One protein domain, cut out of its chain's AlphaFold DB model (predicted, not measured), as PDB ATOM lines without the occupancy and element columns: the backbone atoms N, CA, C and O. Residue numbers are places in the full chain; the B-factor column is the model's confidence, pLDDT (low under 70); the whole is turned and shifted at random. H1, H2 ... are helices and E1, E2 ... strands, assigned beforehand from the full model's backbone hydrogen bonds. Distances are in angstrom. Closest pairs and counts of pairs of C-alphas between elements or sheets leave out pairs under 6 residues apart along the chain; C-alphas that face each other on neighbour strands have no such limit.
ATOM      1  N   LEU A  22      22.009  33.184   6.050       92.12
ATOM      2  CA  LEU A  22      21.783  34.544   6.526       92.12
ATOM      3  C   LEU A  22      20.367  35.001   6.194       92.12
ATOM      4  O   LEU A  22      19.822  34.670   5.146       92.12
ATOM      5  N   SER A  23      19.798  35.829   7.057       91.38
ATOM      6  CA  SER A  23      18.629  36.641   6.744       91.38
ATOM      7  C   SER A  23      19.006  38.110   6.845       91.38
ATOM      8  O   SER A  23      19.698  38.499   7.781       91.38
ATOM      9  N   ILE A  24      18.562  38.913   5.886       90.81
ATOM     10  CA  ILE A  24      18.773  40.354   5.867       90.81
ATOM     11  C   ILE A  24      17.416  41.026   5.699       90.81
ATOM     12  O   ILE A  24      16.707  40.749   4.733       90.81
ATOM     13  N   SER A  25      17.055  41.894   6.637       88.75
ATOM     14  CA  SER A  25      15.856  42.731   6.565       88.75
ATOM     15  C   SER A  25      16.227  44.208   6.570       88.75
ATOM     16  O   SER A  25      17.278  44.595   7.086       88.75
ATOM     17  N   LEU A  26      15.355  45.036   6.002       87.75
ATOM     18  CA  LEU A  26      15.540  46.478   5.905       87.75
ATOM     19  C   LEU A  26      14.511  47.236   6.750       87.75
ATOM     20  O   LEU A  26      13.340  46.870   6.819       87.75
ATOM     21  N   SER A  27      14.944  48.345   7.347       86.94
ATOM     22  CA  SER A  27      14.072  49.368   7.917       86.94
ATOM     23  C   SER A  27      14.565  50.774   7.547       86.94
ATOM     24  O   SER A  27      15.769  50.997   7.618       86.94
ATOM     25  N   PRO A  28      13.693  51.735   7.199       80.75
ATOM     26  CA  PRO A  28      12.286  51.536   6.867       80.75
ATOM     27  C   PRO A  28      12.149  50.716   5.575       80.75
ATOM     28  O   PRO A  28      12.999  50.784   4.693       80.75
ATOM     29  N   GLY A  29      11.098  49.903   5.492       71.19
ATOM     30  CA  GLY A  29      10.866  48.966   4.392       71.19
ATOM     31  C   GLY A  29       9.664  48.073   4.685       71.19
ATOM     32  O   GLY A  29       9.144  48.087   5.809       71.19
ATOM     33  N   ASP A  30       9.196  47.321   3.689       65.44
ATOM     34  CA  ASP A  30       8.203  46.279   3.938       65.44
ATOM     35  C   ASP A  30       8.879  45.158   4.754       65.44
ATOM     36  O   ASP A  30       9.957  44.698   4.382       65.44
ATOM     37  N   PRO A  31       8.308  44.682   5.874       57.50
ATOM     38  CA  PRO A  31       8.872  43.549   6.615       57.50
ATOM     39  C   PRO A  31       8.968  42.254   5.784       57.50
ATOM     40  O   PRO A  31       9.652  41.317   6.199       57.50
ATOM     41  N   THR A  32       8.281  42.187   4.639       61.56
ATOM     42  CA  THR A  32       8.394  41.106   3.652       61.56
ATOM     43  C   THR A  32       9.561  41.288   2.675       61.56
ATOM     44  O   THR A  32       9.986  40.297   2.080       61.56
ATOM     45  N   ASP A  33      10.157  42.486   2.590       68.62
ATOM     46  CA  ASP A  33      11.406  42.758   1.868       68.62
ATOM     47  C   ASP A  33      12.595  42.208   2.668       68.62
ATOM     48  O   ASP A  33      13.366  42.916   3.326       68.62
ATOM     49  N   ARG A  34      12.704  40.880   2.655       77.50
ATOM     50  CA  ARG A  34      13.721  40.121   3.373       77.50
ATOM     51  C   ARG A  34      14.488  39.250   2.398       77.50
ATOM     52  O   ARG A  34      13.932  38.333   1.795       77.50
ATOM     53  N   LEU A  35      15.794  39.469   2.316       85.31
ATOM     54  CA  LEU A  35      16.690  38.518   1.675       85.31
ATOM     55  C   LEU A  35      16.943  37.371   2.645       85.31
ATOM     56  O   LEU A  35      17.204  37.582   3.832       85.31
ATOM     57  N   CYS A  36      16.829  36.141   2.164       87.19
ATOM     58  CA  CYS A  36      17.034  34.973   2.998       87.19
ATOM     59  C   CYS A  36      17.775  33.883   2.229       87.19
ATOM     60  O   CYS A  36      17.361  33.467   1.146       87.19
ATOM     61  N   TYR A  37      18.877  33.438   2.820       88.06
ATOM     62  CA  TYR A  37      19.830  32.490   2.267       88.06
ATOM     63  C   TYR A  37      19.901  31.304   3.214       88.06
ATOM     64  O   TYR A  37      20.274  31.462   4.374       88.06
ATOM     65  N   GLU A  38      19.522  30.119   2.744       89.06
ATOM     66  CA  GLU A  38      19.578  28.896   3.545       89.06
ATOM     67  C   GLU A  38      20.916  28.172   3.389       89.06
ATOM     68  O   GLU A  38      21.561  28.235   2.340       89.06
ATOM     69  N   ALA A  39      21.270  27.379   4.400       87.50
ATOM     70  CA  ALA A  39      22.357  26.416   4.285       87.50
ATOM     71  C   ALA A  39      22.099  25.397   3.156       87.50
ATOM     72  O   ALA A  39      20.961  24.996   2.887       87.50
ATOM     73  N   GLY A  40      23.178  24.910   2.548       79.62
ATOM     74  CA  GLY A  40      23.154  23.918   1.475       79.62
ATOM     75  C   GLY A  40      23.004  24.504   0.071       79.62
ATOM     76  O   GLY A  40      22.821  23.732  -0.871       79.62
ATOM     77  N   ARG A  41      23.077  25.832  -0.097       69.06
ATOM     78  CA  ARG A  41      23.136  26.466  -1.420       69.06
ATOM     79  C   ARG A  41      24.573  26.571  -1.938       69.06
ATOM     80  O   ARG A  41      25.499  26.882  -1.186       69.06
ATOM     81  N   ASP A  42      24.723  26.305  -3.233       63.44
ATOM     82  CA  ASP A  42      25.918  26.604  -4.024       63.44
ATOM     83  C   ASP A  42      25.817  28.065  -4.475       63.44
ATOM     84  O   ASP A  42      25.302  28.372  -5.546       63.44
ATOM     85  N   GLU A  43      26.191  28.997  -3.603       60.12
ATOM     86  CA  GLU A  43      26.246  30.425  -3.948       60.12
ATOM     87  C   GLU A  43      27.660  30.818  -4.392       60.12
ATOM     88  O   GLU A  43      28.150  31.907  -4.096       60.12
ATOM     89  N   GLY A  44      28.329  29.918  -5.119       45.34
ATOM     90  CA  GLY A  44      29.586  30.191  -5.798       45.34
ATOM     91  C   GLY A  44      29.421  31.243  -6.898       45.34
ATOM     92  O   GLY A  44      29.289  30.917  -8.074       45.34
ATOM     93  N   GLY A  45      29.476  32.521  -6.524       52.66
ATOM     94  CA  GLY A  45      29.997  33.573  -7.402       52.66
ATOM     95  C   GLY A  45      29.020  34.596  -7.983       52.66
ATOM     96  O   GLY A  45      29.468  35.447  -8.749       52.66
ATOM     97  N   GLN A  46      27.731  34.592  -7.637       56.06
ATOM     98  CA  GLN A  46      26.853  35.732  -7.940       56.06
ATOM     99  C   GLN A  46      26.095  36.136  -6.692       56.06
ATOM    100  O   GLN A  46      25.133  35.488  -6.290       56.06
ATOM    101  N   GLY A  47      26.576  37.204  -6.066       60.72
ATOM    102  CA  GLY A  47      25.871  37.794  -4.957       60.72
ATOM    103  C   GLY A  47      24.508  38.345  -5.351       60.72
ATOM    104  O   GLY A  47      24.284  38.753  -6.492       60.72
ATOM    105  N   THR A  48      23.583  38.323  -4.402       67.44
ATOM    106  CA  THR A  48      22.235  38.852  -4.612       67.44
ATOM    107  C   THR A  48      22.239  40.346  -4.321       67.44
ATOM    108  O   THR A  48      22.755  40.768  -3.285       67.44
ATOM    109  N   ILE A  49      21.666  41.124  -5.240       75.31
ATOM    110  CA  ILE A  49      21.498  42.571  -5.112       75.31
ATOM    111  C   ILE A  49      20.064  42.860  -4.669       75.31
ATOM    112  O   ILE A  49      19.118  42.336  -5.257       75.31
ATOM    113  N   PHE A  50      19.912  43.720  -3.671       76.75
ATOM    114  CA  PHE A  50      18.651  44.390  -3.366       76.75
ATOM    115  C   PHE A  50      18.874  45.898  -3.442       76.75
ATOM    116  O   PHE A  50      19.809  46.420  -2.831       76.75
ATOM    117  N   GLU A  51      18.046  46.576  -4.233       82.06
ATOM    118  CA  GLU A  51      18.142  48.010  -4.502       82.06
ATOM    119  C   GLU A  51      16.996  48.737  -3.794       82.06
ATOM    120  O   GLU A  51      15.839  48.329  -3.866       82.06
ATOM    121  N   ILE A  52      17.325  49.817  -3.093       80.00
ATOM    122  CA  ILE A  52      16.373  50.689  -2.410       80.00
ATOM    123  C   ILE A  52      16.339  51.994  -3.169       80.00
ATOM    124  O   ILE A  52      17.390  52.612  -3.357       80.00
ATOM    125  N   ASP A  53      15.124  52.427  -3.503       77.25
ATOM    126  CA  ASP A  53      14.890  53.628  -4.295       77.25
ATOM    127  C   ASP A  53      15.563  53.493  -5.666       77.25
ATOM    128  O   ASP A  53      16.521  54.197  -5.942       77.25
ATOM    129  N   GLU A  54      15.080  52.542  -6.486       78.69
ATOM    130  CA  GLU A  54      15.649  52.063  -7.770       78.69
ATOM    131  C   GLU A  54      16.147  53.178  -8.727       78.69
ATOM    132  O   GLU A  54      16.966  52.928  -9.616       78.69
ATOM    133  N   GLU A  55      15.707  54.429  -8.539       87.56
ATOM    134  CA  GLU A  55      16.232  55.614  -9.219       87.56
ATOM    135  C   GLU A  55      17.615  56.045  -8.704       87.56
ATOM    136  O   GLU A  55      17.810  56.335  -7.526       87.56
ATOM    137  N   LEU A  56      18.568  56.230  -9.623       89.06
ATOM    138  CA  LEU A  56      19.904  56.722  -9.281       89.06
ATOM    139  C   LEU A  56      19.882  58.135  -8.641       89.06
ATOM    140  O   LEU A  56      19.173  59.024  -9.118       89.06
ATOM    141  N   PRO A  57      20.743  58.404  -7.641       91.81
ATOM    142  CA  PRO A  57      21.531  57.407  -6.926       91.81
ATOM    143  C   PRO A  57      20.604  56.518  -6.093       91.81
ATOM    144  O   PRO A  57      19.633  57.041  -5.551       91.81
ATOM    145  N   HIS A  58      20.927  55.234  -5.948       91.19
ATOM    146  CA  HIS A  58      20.161  54.292  -5.125       91.19
ATOM    147  C   HIS A  58      21.064  53.550  -4.143       91.19
ATOM    148  O   HIS A  58      22.276  53.440  -4.358       91.19
ATOM    149  N   LEU A  59      20.480  53.042  -3.062       91.12
ATOM    150  CA  LEU A  59      21.208  52.253  -2.074       91.12
ATOM    151  C   LEU A  59      21.132  50.775  -2.472       91.12
ATOM    152  O   LEU A  59      20.060  50.260  -2.759       91.12
ATOM    153  N   SER A  60      22.271  50.100  -2.510       89.81
ATOM    154  CA  SER A  60      22.404  48.708  -2.928       89.81
ATOM    155  C   SER A  60      23.006  47.892  -1.794       89.81
ATOM    156  O   SER A  60      23.991  48.308  -1.178       89.81
ATOM    157  N   ILE A  61      22.428  46.726  -1.519       89.50
ATOM    158  CA  ILE A  61      23.045  45.709  -0.671       89.50
ATOM    159  C   ILE A  61      23.410  44.496  -1.515       89.50
ATOM    160  O   ILE A  61      22.579  43.942  -2.231       89.50
ATOM    161  N   TYR A  62      24.670  44.091  -1.411       89.56
ATOM    162  CA  TYR A  62      25.226  42.939  -2.099       89.56
ATOM    163  C   TYR A  62      25.704  41.921  -1.075       89.56
ATOM    164  O   TYR A  62      26.597  42.209  -0.275       89.56
ATOM    165  N   GLN A  63      25.121  40.728  -1.102       90.06
ATOM    166  CA  GLN A  63      25.605  39.590  -0.326       90.06
ATOM    167  C   GLN A  63      26.354  38.633  -1.246       90.06
ATOM    168  O   GLN A  63      25.810  38.228  -2.256       90.06
ATOM    169  N   GLU A  64      27.560  38.226  -0.869       90.44
ATOM    170  CA  GLU A  64      28.380  37.220  -1.548       90.44
ATOM    171  C   GLU A  64      28.640  36.053  -0.590       90.44
ATOM    172  O   GLU A  64      29.057  36.268   0.551       90.44
ATOM    173  N   ALA A  65      28.417  34.816  -1.029       90.19
ATOM    174  CA  ALA A  65      28.822  33.630  -0.283       90.19
ATOM    175  C   ALA A  65      30.196  33.143  -0.757       90.19
ATOM    176  O   ALA A  65      30.479  33.105  -1.953       90.19
ATOM    177  N   ALA A  66      31.034  32.710   0.181       90.62
ATOM    178  CA  ALA A  66      32.302  32.049  -0.096       90.62
ATOM    179  C   ALA A  66      32.317  30.668   0.587       90.62
ATOM    180  O   ALA A  66      32.807  30.552   1.716       90.62
ATOM    181  N   PRO A  67      31.794  29.609  -0.071       90.00
ATOM    182  CA  PRO A  67      31.703  28.262   0.509       90.00
ATOM    183  C   PRO A  67      33.049  27.643   0.893       90.00
ATOM    184  O   PRO A  67      33.128  26.847   1.827       90.00
ATOM    185  N   GLU A  68      34.122  28.028   0.203       89.38
ATOM    186  CA  GLU A  68      35.489  27.602   0.518       89.38
ATOM    187  C   GLU A  68      35.949  28.072   1.903       89.38
ATOM    188  O   GLU A  68      36.598  27.317   2.629       89.38
ATOM    189  N   ASP A  69      35.556  29.291   2.271       92.06
ATOM    190  CA  ASP A  69      35.932  29.949   3.521       92.06
ATOM    191  C   ASP A  69      34.831  29.848   4.594       92.06
ATOM    192  O   ASP A  69      35.059  30.224   5.742       92.06
ATOM    193  N   GLN A  70      33.639  29.352   4.233       92.56
ATOM    194  CA  GLN A  70      32.434  29.354   5.072       92.56
ATOM    195  C   GLN A  70      32.144  30.746   5.648       92.56
ATOM    196  O   GLN A  70      31.946  30.925   6.854       92.56
ATOM    197  N   VAL A  71      32.124  31.745   4.762       94.06
ATOM    198  CA  VAL A  71      31.748  33.115   5.116       94.06
ATOM    199  C   VAL A  71      30.753  33.705   4.133       94.06
ATOM    200  O   VAL A  71      30.755  33.392   2.943       94.06
ATOM    201  N   TYR A  72      29.955  34.635   4.637       92.94
ATOM    202  CA  TYR A  72      29.196  35.584   3.841       92.94
ATOM    203  C   TYR A  72      29.838  36.963   3.930       92.94
ATOM    204  O   TYR A  72      30.219  37.403   5.015       92.94
ATOM    205  N   ARG A  73      29.921  37.675   2.809       94.38
ATOM    206  CA  ARG A  73      30.333  39.080   2.749       94.38
ATOM    207  C   ARG A  73      29.129  39.915   2.361       94.38
ATOM    208  O   ARG A  73      28.525  39.666   1.329       94.38
ATOM    209  N   VAL A  74      28.788  40.897   3.180       93.50
ATOM    210  CA  VAL A  74      27.676  41.814   2.932       93.50
ATOM    211  C   VAL A  74      28.250  43.205   2.729       93.50
ATOM    212  O   VAL A  74      29.010  43.689   3.568       93.50
ATOM    213  N   ARG A  75      27.913  43.831   1.606       94.19
ATOM    214  CA  ARG A  75      28.329  45.180   1.221       94.19
ATOM    215  C   ARG A  75      27.110  46.061   1.074       94.19
ATOM    216  O   ARG A  75      26.139  45.640   0.459       94.19
ATOM    217  N   VAL A  76      27.192  47.273   1.602       93.62
ATOM    218  CA  VAL A  76      26.204  48.327   1.391       93.62
ATOM    219  C   VAL A  76      26.887  49.449   0.621       93.62
ATOM    220  O   VAL A  76      27.923  49.954   1.058       93.62
ATOM    221  N   SER A  77      26.310  49.829  -0.513       94.38
ATOM    222  CA  SER A  77      26.899  50.775  -1.459       94.38
ATOM    223  C   SER A  77      25.855  51.755  -1.976       94.38
ATOM    224  O   SER A  77      24.686  51.404  -2.100       94.38
ATOM    225  N   VAL A  78      26.267  52.959  -2.361       93.88
ATOM    226  CA  VAL A  78      25.444  53.842  -3.197       93.88
ATOM    227  C   VAL A  78      25.857  53.659  -4.645       93.88
ATOM    228  O   VAL A  78      27.003  53.930  -4.996       93.88
ATOM    229  N   VAL A  79      24.930  53.238  -5.497       92.62
ATOM    230  CA  VAL A  79      25.149  53.184  -6.943       92.62
ATOM    231  C   VAL A  79      24.700  54.507  -7.542       92.62
ATOM    232  O   VAL A  79      23.601  54.987  -7.266       92.62
ATOM    233  N   THR A  80      25.559  55.125  -8.350       92.75
ATOM    234  CA  THR A  80      25.299  56.452  -8.930       92.75
ATOM    235  C   THR A  80      25.286  56.456 -10.452       92.75
ATOM    236  O   THR A  80      24.750  57.391 -11.047       92.75
ATOM    237  N   GLU A  81      25.834  55.425 -11.098       91.75
ATOM    238  CA  GLU A  81      25.857  55.325 -12.555       91.75
ATOM    239  C   GLU A  81      25.893  53.869 -13.030       91.75
ATOM    240  O   GLU A  81      26.677  53.056 -12.534       91.75
ATOM    241  N   TYR A  82      25.106  53.588 -14.071       87.25
ATOM    242  CA  TYR A  82      25.168  52.366 -14.866       87.25
ATOM    243  C   TYR A  82      25.701  52.661 -16.274       87.25
ATOM    244  O   TYR A  82      25.378  53.685 -16.877       87.25
ATOM    245  N   GLU A  83      26.462  51.727 -16.839       85.50
ATOM    246  CA  GLU A  83      26.777  51.668 -18.266       85.50
ATOM    247  C   GLU A  83      26.144  50.406 -18.866       85.50
ATOM    248  O   GLU A  83      26.651  49.288 -18.742       85.50
ATOM    249  N   GLY A  84      24.972  50.574 -19.483       86.69
ATOM    250  CA  GLY A  84      24.137  49.439 -19.867       86.69
ATOM    251  C   GLY A  84      23.619  48.709 -18.626       86.69
ATOM    252  O   GLY A  84      22.888  49.299 -17.843       86.69
ATOM    253  N   MET A  85      24.001  47.439 -18.457       79.94
ATOM    254  CA  MET A  85      23.658  46.621 -17.278       79.94
ATOM    255  C   MET A  85      24.810  46.511 -16.266       79.94
ATOM    256  O   MET A  85      24.733  45.717 -15.335       79.94
ATOM    257  N   MET A  86      25.912  47.237 -16.471       81.50
ATOM    258  CA  MET A  86      27.080  47.178 -15.591       81.50
ATOM    259  C   MET A  86      27.112  48.397 -14.679       81.50
ATOM    260  O   MET A  86      26.947  49.521 -15.154       81.50
ATOM    261  N   VAL A  87      27.357  48.182 -13.387       83.31
ATOM    262  CA  VAL A  87      27.643  49.272 -12.448       83.31
ATOM    263  C   VAL A  87      28.917  49.972 -12.914       83.31
ATOM    264  O   VAL A  87      29.967  49.345 -13.057       83.31
ATOM    265  N   LYS A  88      28.815  51.274 -13.176       87.12
ATOM    266  CA  LYS A  88      29.947  52.109 -13.591       87.12
ATOM    267  C   LYS A  88      30.515  52.908 -12.424       87.12
ATOM    268  O   LYS A  88      31.722  53.136 -12.373       87.12
ATOM    269  N   SER A  89      29.651  53.328 -11.504       88.25
ATOM    270  CA  SER A  89      30.044  54.085 -10.323       88.25
ATOM    271  C   SER A  89      29.269  53.608  -9.100       88.25
ATOM    272  O   SER A  89      28.038  53.671  -9.071       88.25
ATOM    273  N   GLU A  90      30.021  53.178  -8.091       92.06
ATOM    274  CA  GLU A  90      29.539  52.808  -6.766       92.06
ATOM    275  C   GLU A  90      30.434  53.421  -5.682       92.06
ATOM    276  O   GLU A  90      31.654  53.506  -5.832       92.06
ATOM    277  N   GLU A  91      29.822  53.841  -4.581       94.31
ATOM    278  CA  GLU A  91      30.508  54.229  -3.352       94.31
ATOM    279  C   GLU A  91      30.207  53.189  -2.274       94.31
ATOM    280  O   GLU A  91      29.058  53.032  -1.867       94.31
ATOM    281  N   LEU A  92      31.235  52.477  -1.807       94.38
ATOM    282  CA  LEU A  92      31.102  51.550  -0.686       94.38
ATOM    283  C   LEU A  92      30.898  52.340   0.611       94.38
ATOM    284  O   LEU A  92      31.781  53.099   1.010       94.38
ATOM    285  N   LEU A  93      29.776  52.106   1.288       94.94
ATOM    286  CA  LEU A  93      29.491  52.692   2.595       94.94
ATOM    287  C   LEU A  93      29.999  51.800   3.728       94.94
ATOM    288  O   LEU A  93      30.690  52.276   4.621       94.94
ATOM    289  N   GLU A  94      29.679  50.504   3.677       96.81
ATOM    290  CA  GLU A  94      30.028  49.540   4.725       96.81
ATOM    291  C   GLU A  94      30.232  48.138   4.131       96.81
ATOM    292  O   GLU A  94      29.571  47.746   3.167       96.81
ATOM    293  N   GLN A  95      31.123  47.347   4.736       95.75
ATOM    294  CA  GLN A  95      31.282  45.926   4.432       95.75
ATOM    295  C   GLN A  95      31.448  45.113   5.720       95.75
ATOM    296  O   GLN A  95      32.297  45.429   6.554       95.75
ATOM    297  N   ARG A  96      30.704  44.011   5.839       97.19
ATOM    298  CA  ARG A  96      30.800  43.051   6.946       97.19
ATOM    299  C   ARG A  96      31.023  41.634   6.431       97.19
ATOM    300  O   ARG A  96      30.549  41.275   5.356       97.19
ATOM    301  N   THR A  97      31.750  40.841   7.213       96.88
ATOM    302  CA  THR A  97      31.981  39.418   6.946       96.88
ATOM    303  C   THR A  97      31.431  38.613   8.111       96.88
ATOM    304  O   THR A  97      31.815  38.855   9.254       96.88
ATOM    305  N   TYR A  98      30.567  37.651   7.809       96.31
ATOM    306  CA  TYR A  98      29.914  36.783   8.779       96.31
ATOM    307  C   TYR A  98      30.375  35.352   8.565       96.31
ATOM    308  O   TYR A  98      30.282  34.827   7.457       96.31
ATOM    309  N   ASP A  99      30.886  34.734   9.620       96.81
ATOM    310  CA  ASP A  99      31.393  33.371   9.586       96.81
ATOM    311  C   ASP A  99      30.357  32.358  10.089       96.81
ATOM    312  O   ASP A  99      29.241  32.690  10.505       96.81
ATOM    313  N   ARG A 100      30.762  31.090  10.076       95.50
ATOM    314  CA  ARG A 100      29.958  29.982  10.584       95.50
ATOM    315  C   ARG A 100      29.492  30.186  12.028       95.50
ATOM    316  O   ARG A 100      28.357  29.835  12.342       95.50
ATOM    317  N   ALA A 101      30.322  30.758  12.903       97.25
ATOM    318  CA  ALA A 101      29.949  30.977  14.299       97.25
ATOM    319  C   ALA A 101      28.842  32.035  14.423       97.25
ATOM    320  O   ALA A 101      27.911  31.862  15.215       97.25
ATOM    321  N   PHE A 102      28.902  33.091  13.604       97.56
ATOM    322  CA  PHE A 102      27.822  34.066  13.490       97.56
ATOM    323  C   PHE A 102      26.508  33.386  13.077       97.56
ATOM    324  O   PHE A 102      25.505  33.499  13.788       97.56
ATOM    325  N   GLY A 103      26.556  32.624  11.980       94.62
ATOM    326  CA  GLY A 103      25.434  31.882  11.409       94.62
ATOM    327  C   GLY A 103      24.772  30.897  12.364       94.62
ATOM    328  O   GLY A 103      23.592  31.017  12.694       94.62
ATOM    329  N   GLU A 104      25.545  29.921  12.832       94.81
ATOM    330  CA  GLU A 104      25.052  28.842  13.689       94.81
ATOM    331  C   GLU A 104      24.585  29.348  15.058       94.81
ATOM    332  O   GLU A 104      23.658  28.789  15.648       94.81
ATOM    333  N   GLY A 105      25.196  30.429  15.551       95.94
ATOM    334  CA  GLY A 105      24.858  31.044  16.828       95.94
ATOM    335  C   GLY A 105      23.555  31.842  16.833       95.94
ATOM    336  O   GLY A 105      23.163  32.308  17.901       95.94
ATOM    337  N   ARG A 106      22.873  31.997  15.683       95.25
ATOM    338  CA  ARG A 106      21.695  32.878  15.532       95.25
ATOM    339  C   ARG A 106      22.009  34.325  15.926       95.25
ATOM    340  O   ARG A 106      21.147  35.015  16.467       95.25
ATOM    341  N   ASN A 107      23.253  34.751  15.711       97.50
ATOM    342  CA  ASN A 107      23.684  36.093  16.070       97.50
ATOM    343  C   ASN A 107      23.025  37.124  15.153       97.50
ATOM    344  O   ASN A 107      22.591  36.802  14.046       97.50
ATOM    345  N   GLU A 108      22.962  38.360  15.629       96.88
ATOM    346  CA  GLU A 108      22.398  39.491  14.904       96.88
ATOM    347  C   GLU A 108      23.427  40.624  14.863       96.88
ATOM    348  O   GLU A 108      24.157  40.838  15.833       96.88
ATOM    349  N   ASP A 109      23.496  41.318  13.732       97.56
ATOM    350  CA  ASP A 109      24.266  42.544  13.526       97.56
ATOM    351  C   ASP A 109      23.403  43.545  12.752       97.56
ATOM    352  O   ASP A 109      22.409  43.173  12.119       97.56
ATOM    353  N   SER A 110      23.777  44.819  12.785       95.38
ATOM    354  CA  SER A 110      23.085  45.854  12.031       95.38
ATOM    355  C   SER A 110      24.036  46.838  11.365       95.38
ATOM    356  O   SER A 110      25.072  47.227  11.904       95.38
ATOM    357  N   ILE A 111      23.661  47.252  10.156       94.88
ATOM    358  CA  ILE A 111      24.346  48.280   9.376       94.88
ATOM    359  C   ILE A 111      23.357  49.421   9.174       94.88
ATOM    360  O   ILE A 111      22.360  49.247   8.478       94.88
ATOM    361  N   SER A 112      23.630  50.582   9.769       94.62
ATOM    362  CA  SER A 112      22.824  51.793   9.577       94.62
ATOM    363  C   SER A 112      23.573  52.800   8.710       94.62
ATOM    364  O   SER A 112      24.731  53.111   8.982       94.62
ATOM    365  N   VAL A 113      22.905  53.322   7.685       93.69
ATOM    366  CA  VAL A 113      23.437  54.323   6.753       93.69
ATOM    367  C   VAL A 113      22.413  55.431   6.536       93.69
ATOM    368  O   VAL A 113      21.214  55.170   6.468       93.69
ATOM    369  N   ASP A 114      22.883  56.668   6.403       93.06
ATOM    370  CA  ASP A 114      22.024  57.795   6.041       93.06
ATOM    371  C   ASP A 114      22.041  57.973   4.517       93.06
ATOM    372  O   ASP A 114      23.099  58.172   3.916       93.06
ATOM    373  N   PHE A 115      20.873  57.920   3.882       91.00
ATOM    374  CA  PHE A 115      20.719  58.036   2.437       91.00
ATOM    375  C   PHE A 115      19.514  58.912   2.086       91.00
ATOM    376  O   PHE A 115      18.441  58.771   2.657       91.00
ATOM    377  N   LYS A 116      19.702  59.895   1.193       89.94
ATOM    378  CA  LYS A 116      18.669  60.886   0.804       89.94
ATOM    379  C   LYS A 116      17.943  61.572   1.987       89.94
ATOM    380  O   LYS A 116      16.837  62.081   1.838       89.94
ATOM    381  N   GLY A 117      18.607  61.682   3.142       90.69
ATOM    382  CA  GLY A 117      18.058  62.313   4.350       90.69
ATOM    383  C   GLY A 117      17.215  61.387   5.235       90.69
ATOM    384  O   GLY A 117      16.656  61.863   6.221       90.69
ATOM    385  N   GLU A 118      17.153  60.095   4.915       91.25
ATOM    386  CA  GLU A 118      16.524  59.046   5.714       91.25
ATOM    387  C   GLU A 118      17.581  58.041   6.195       91.25
ATOM    388  O   GLU A 118      18.559  57.761   5.502       91.25
ATOM    389  N   GLN A 119      17.410  57.521   7.411       93.38
ATOM    390  CA  GLN A 119      18.287  56.482   7.938       93.38
ATOM    391  C   GLN A 119      17.739  55.112   7.547       93.38
ATOM    392  O   GLN A 119      16.637  54.748   7.951       93.38
ATOM    393  N   HIS A 120      18.546  54.334   6.834       91.38
ATOM    394  CA  HIS A 120      18.266  52.945   6.498       91.38
ATOM    395  C   HIS A 120      19.099  52.026   7.385       91.38
ATOM    396  O   HIS A 120      20.298  52.226   7.549       91.38
ATOM    397  N   THR A 121      18.468  51.011   7.961       93.06
ATOM    398  CA  THR A 121      19.093  49.997   8.806       93.06
ATOM    399  C   THR A 121      18.848  48.621   8.215       93.06
ATOM    400  O   THR A 121      17.709  48.162   8.132       93.06
ATOM    401  N   PHE A 122      19.932  47.951   7.850       91.81
ATOM    402  CA  PHE A 122      19.944  46.546   7.482       91.81
ATOM    403  C   PHE A 122      20.188  45.728   8.743       91.81
ATOM    404  O   PHE A 122      21.188  45.944   9.425       91.81
ATOM    405  N   THR A 123      19.293  44.797   9.058       93.50
ATOM    406  CA  THR A 123      19.474  43.838  10.154       93.50
ATOM    407  C   THR A 123      19.878  42.502   9.559       93.50
ATOM    408  O   THR A 123      19.146  41.947   8.741       93.50
ATOM    409  N   ILE A 124      21.047  42.000   9.947       94.56
ATOM    410  CA  ILE A 124      21.613  40.746   9.461       94.56
ATOM    411  C   ILE A 124      21.519  39.727  10.585       94.56
ATOM    412  O   ILE A 124      22.055  39.939  11.668       94.56
ATOM    413  N   ARG A 125      20.884  38.590  10.316       95.12
ATOM    414  CA  ARG A 125      20.719  37.497  11.269       95.12
ATOM    415  C   ARG A 125      21.327  36.208  10.733       95.12
ATOM    416  O   ARG A 125      21.048  35.798   9.608       95.12
ATOM    417  N   GLY A 126      22.117  35.543  11.567       95.00
ATOM    418  CA  GLY A 126      22.625  34.201  11.316       95.00
ATOM    419  C   GLY A 126      21.510  33.157  11.303       95.00
ATOM    420  O   GLY A 126      20.649  33.149  12.188       95.00
ATOM    421  N   LEU A 127      21.539  32.259  10.317       93.62
ATOM    422  CA  LEU A 127      20.625  31.123  10.224       93.62
ATOM    423  C   LEU A 127      21.406  29.805  10.353       93.62
ATOM    424  O   LEU A 127      22.207  29.478   9.476       93.62
ATOM    425  N   PRO A 128      21.195  29.004  11.410       94.25
ATOM    426  CA  PRO A 128      21.785  27.670  11.492       94.25
ATOM    427  C   PRO A 128      21.188  26.744  10.424       94.25
ATOM    428  O   PRO A 128      20.035  26.906  10.045       94.25
TER     429      PRO A 128
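This is residues 22 to 128 of the 137 residues of an uncharacterized protein of Sorangium cellulosum So0157-2 (UniProt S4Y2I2). Two four-stranded sheets lie face to face as a sandwich, E2 E1 E8 E7 on one side and E3 E4 E5 E6 on the other, with the short helix H1 at one end where E6 passes over to E7. Toward the opposite end, E5 and E6 bend sharply, turning the tip of their hairpin aside. The printed part has 107 residues, with eight named strands and one named helix in the order E1 E2 E3 E4 E5 E6 H1 E7 E8; both sheets are antiparallel in the strand orders just named, and the class is mostly strand. The whole is compact, with a radius of gyration of the C-alphas of 13.9 A and spans of 36 by 28 by 22 A.

E1, residues 22 to 27, begins at C-alpha 22 (21.783, 34.544, 6.526). E2 is residues 34 to 37 and E3 residues 48 to 52. E4, residues 58 to 66, is 25.8 A long from first to last C-alpha. E5, residues 71 to 83, spans 30.3 A and bends by 92 degrees at residue 80. E6, residues 86 to 99, spans 29.0 A and bends by 104 degrees at residue 89. H1, residues 100 to 104, begins at C-alpha 100 (29.958, 29.982, 10.584). E7, residues 108 to 115, is 22.4 A long, and E8, residues 118 to 127, is 28.6 A long, ending at C-alpha 127 (20.625, 31.123, 10.224).

In the first sheet, E1 and E2 form a hairpin, with N 24 and O 35 at 2.8 A. E1 is also antiparallel to E8, with N 23 and O 125 at 2.8 A. E7 and E8 form a hairpin, with N 113 and O 120 at 2.8 A. E3 E4 E5 E6 is a meander, each strand the antiparallel neighbour of the one before; N 50 and O 61 are 3.0 A apart, N 62 and O 75 2.8 A, and N 74 and O 96 2.8 A, each within hydrogen-bond range. Both sheets are twisted. The parts that face each other are 9.9 A centre to centre, and the strands of the two sheets stand at 25 degrees. Between E6 and E7 the closest C-alphas are those of Glu 94 and Ile 111, 7.5 A. H1 is on the first sheet at a height of 5.2 A, over none of its strands, and only grazes the other. In H1 every O i to N i+4 pair is within hydrogen-bond range.

The two farthest C-alphas, of Gly 84 and Gly 105, are 41.1 A apart. The printed part has no cut, and no link is long. Mean pLDDT of the printed part is 87.1; residues 30 to 33 and 41 to 48 are under 70.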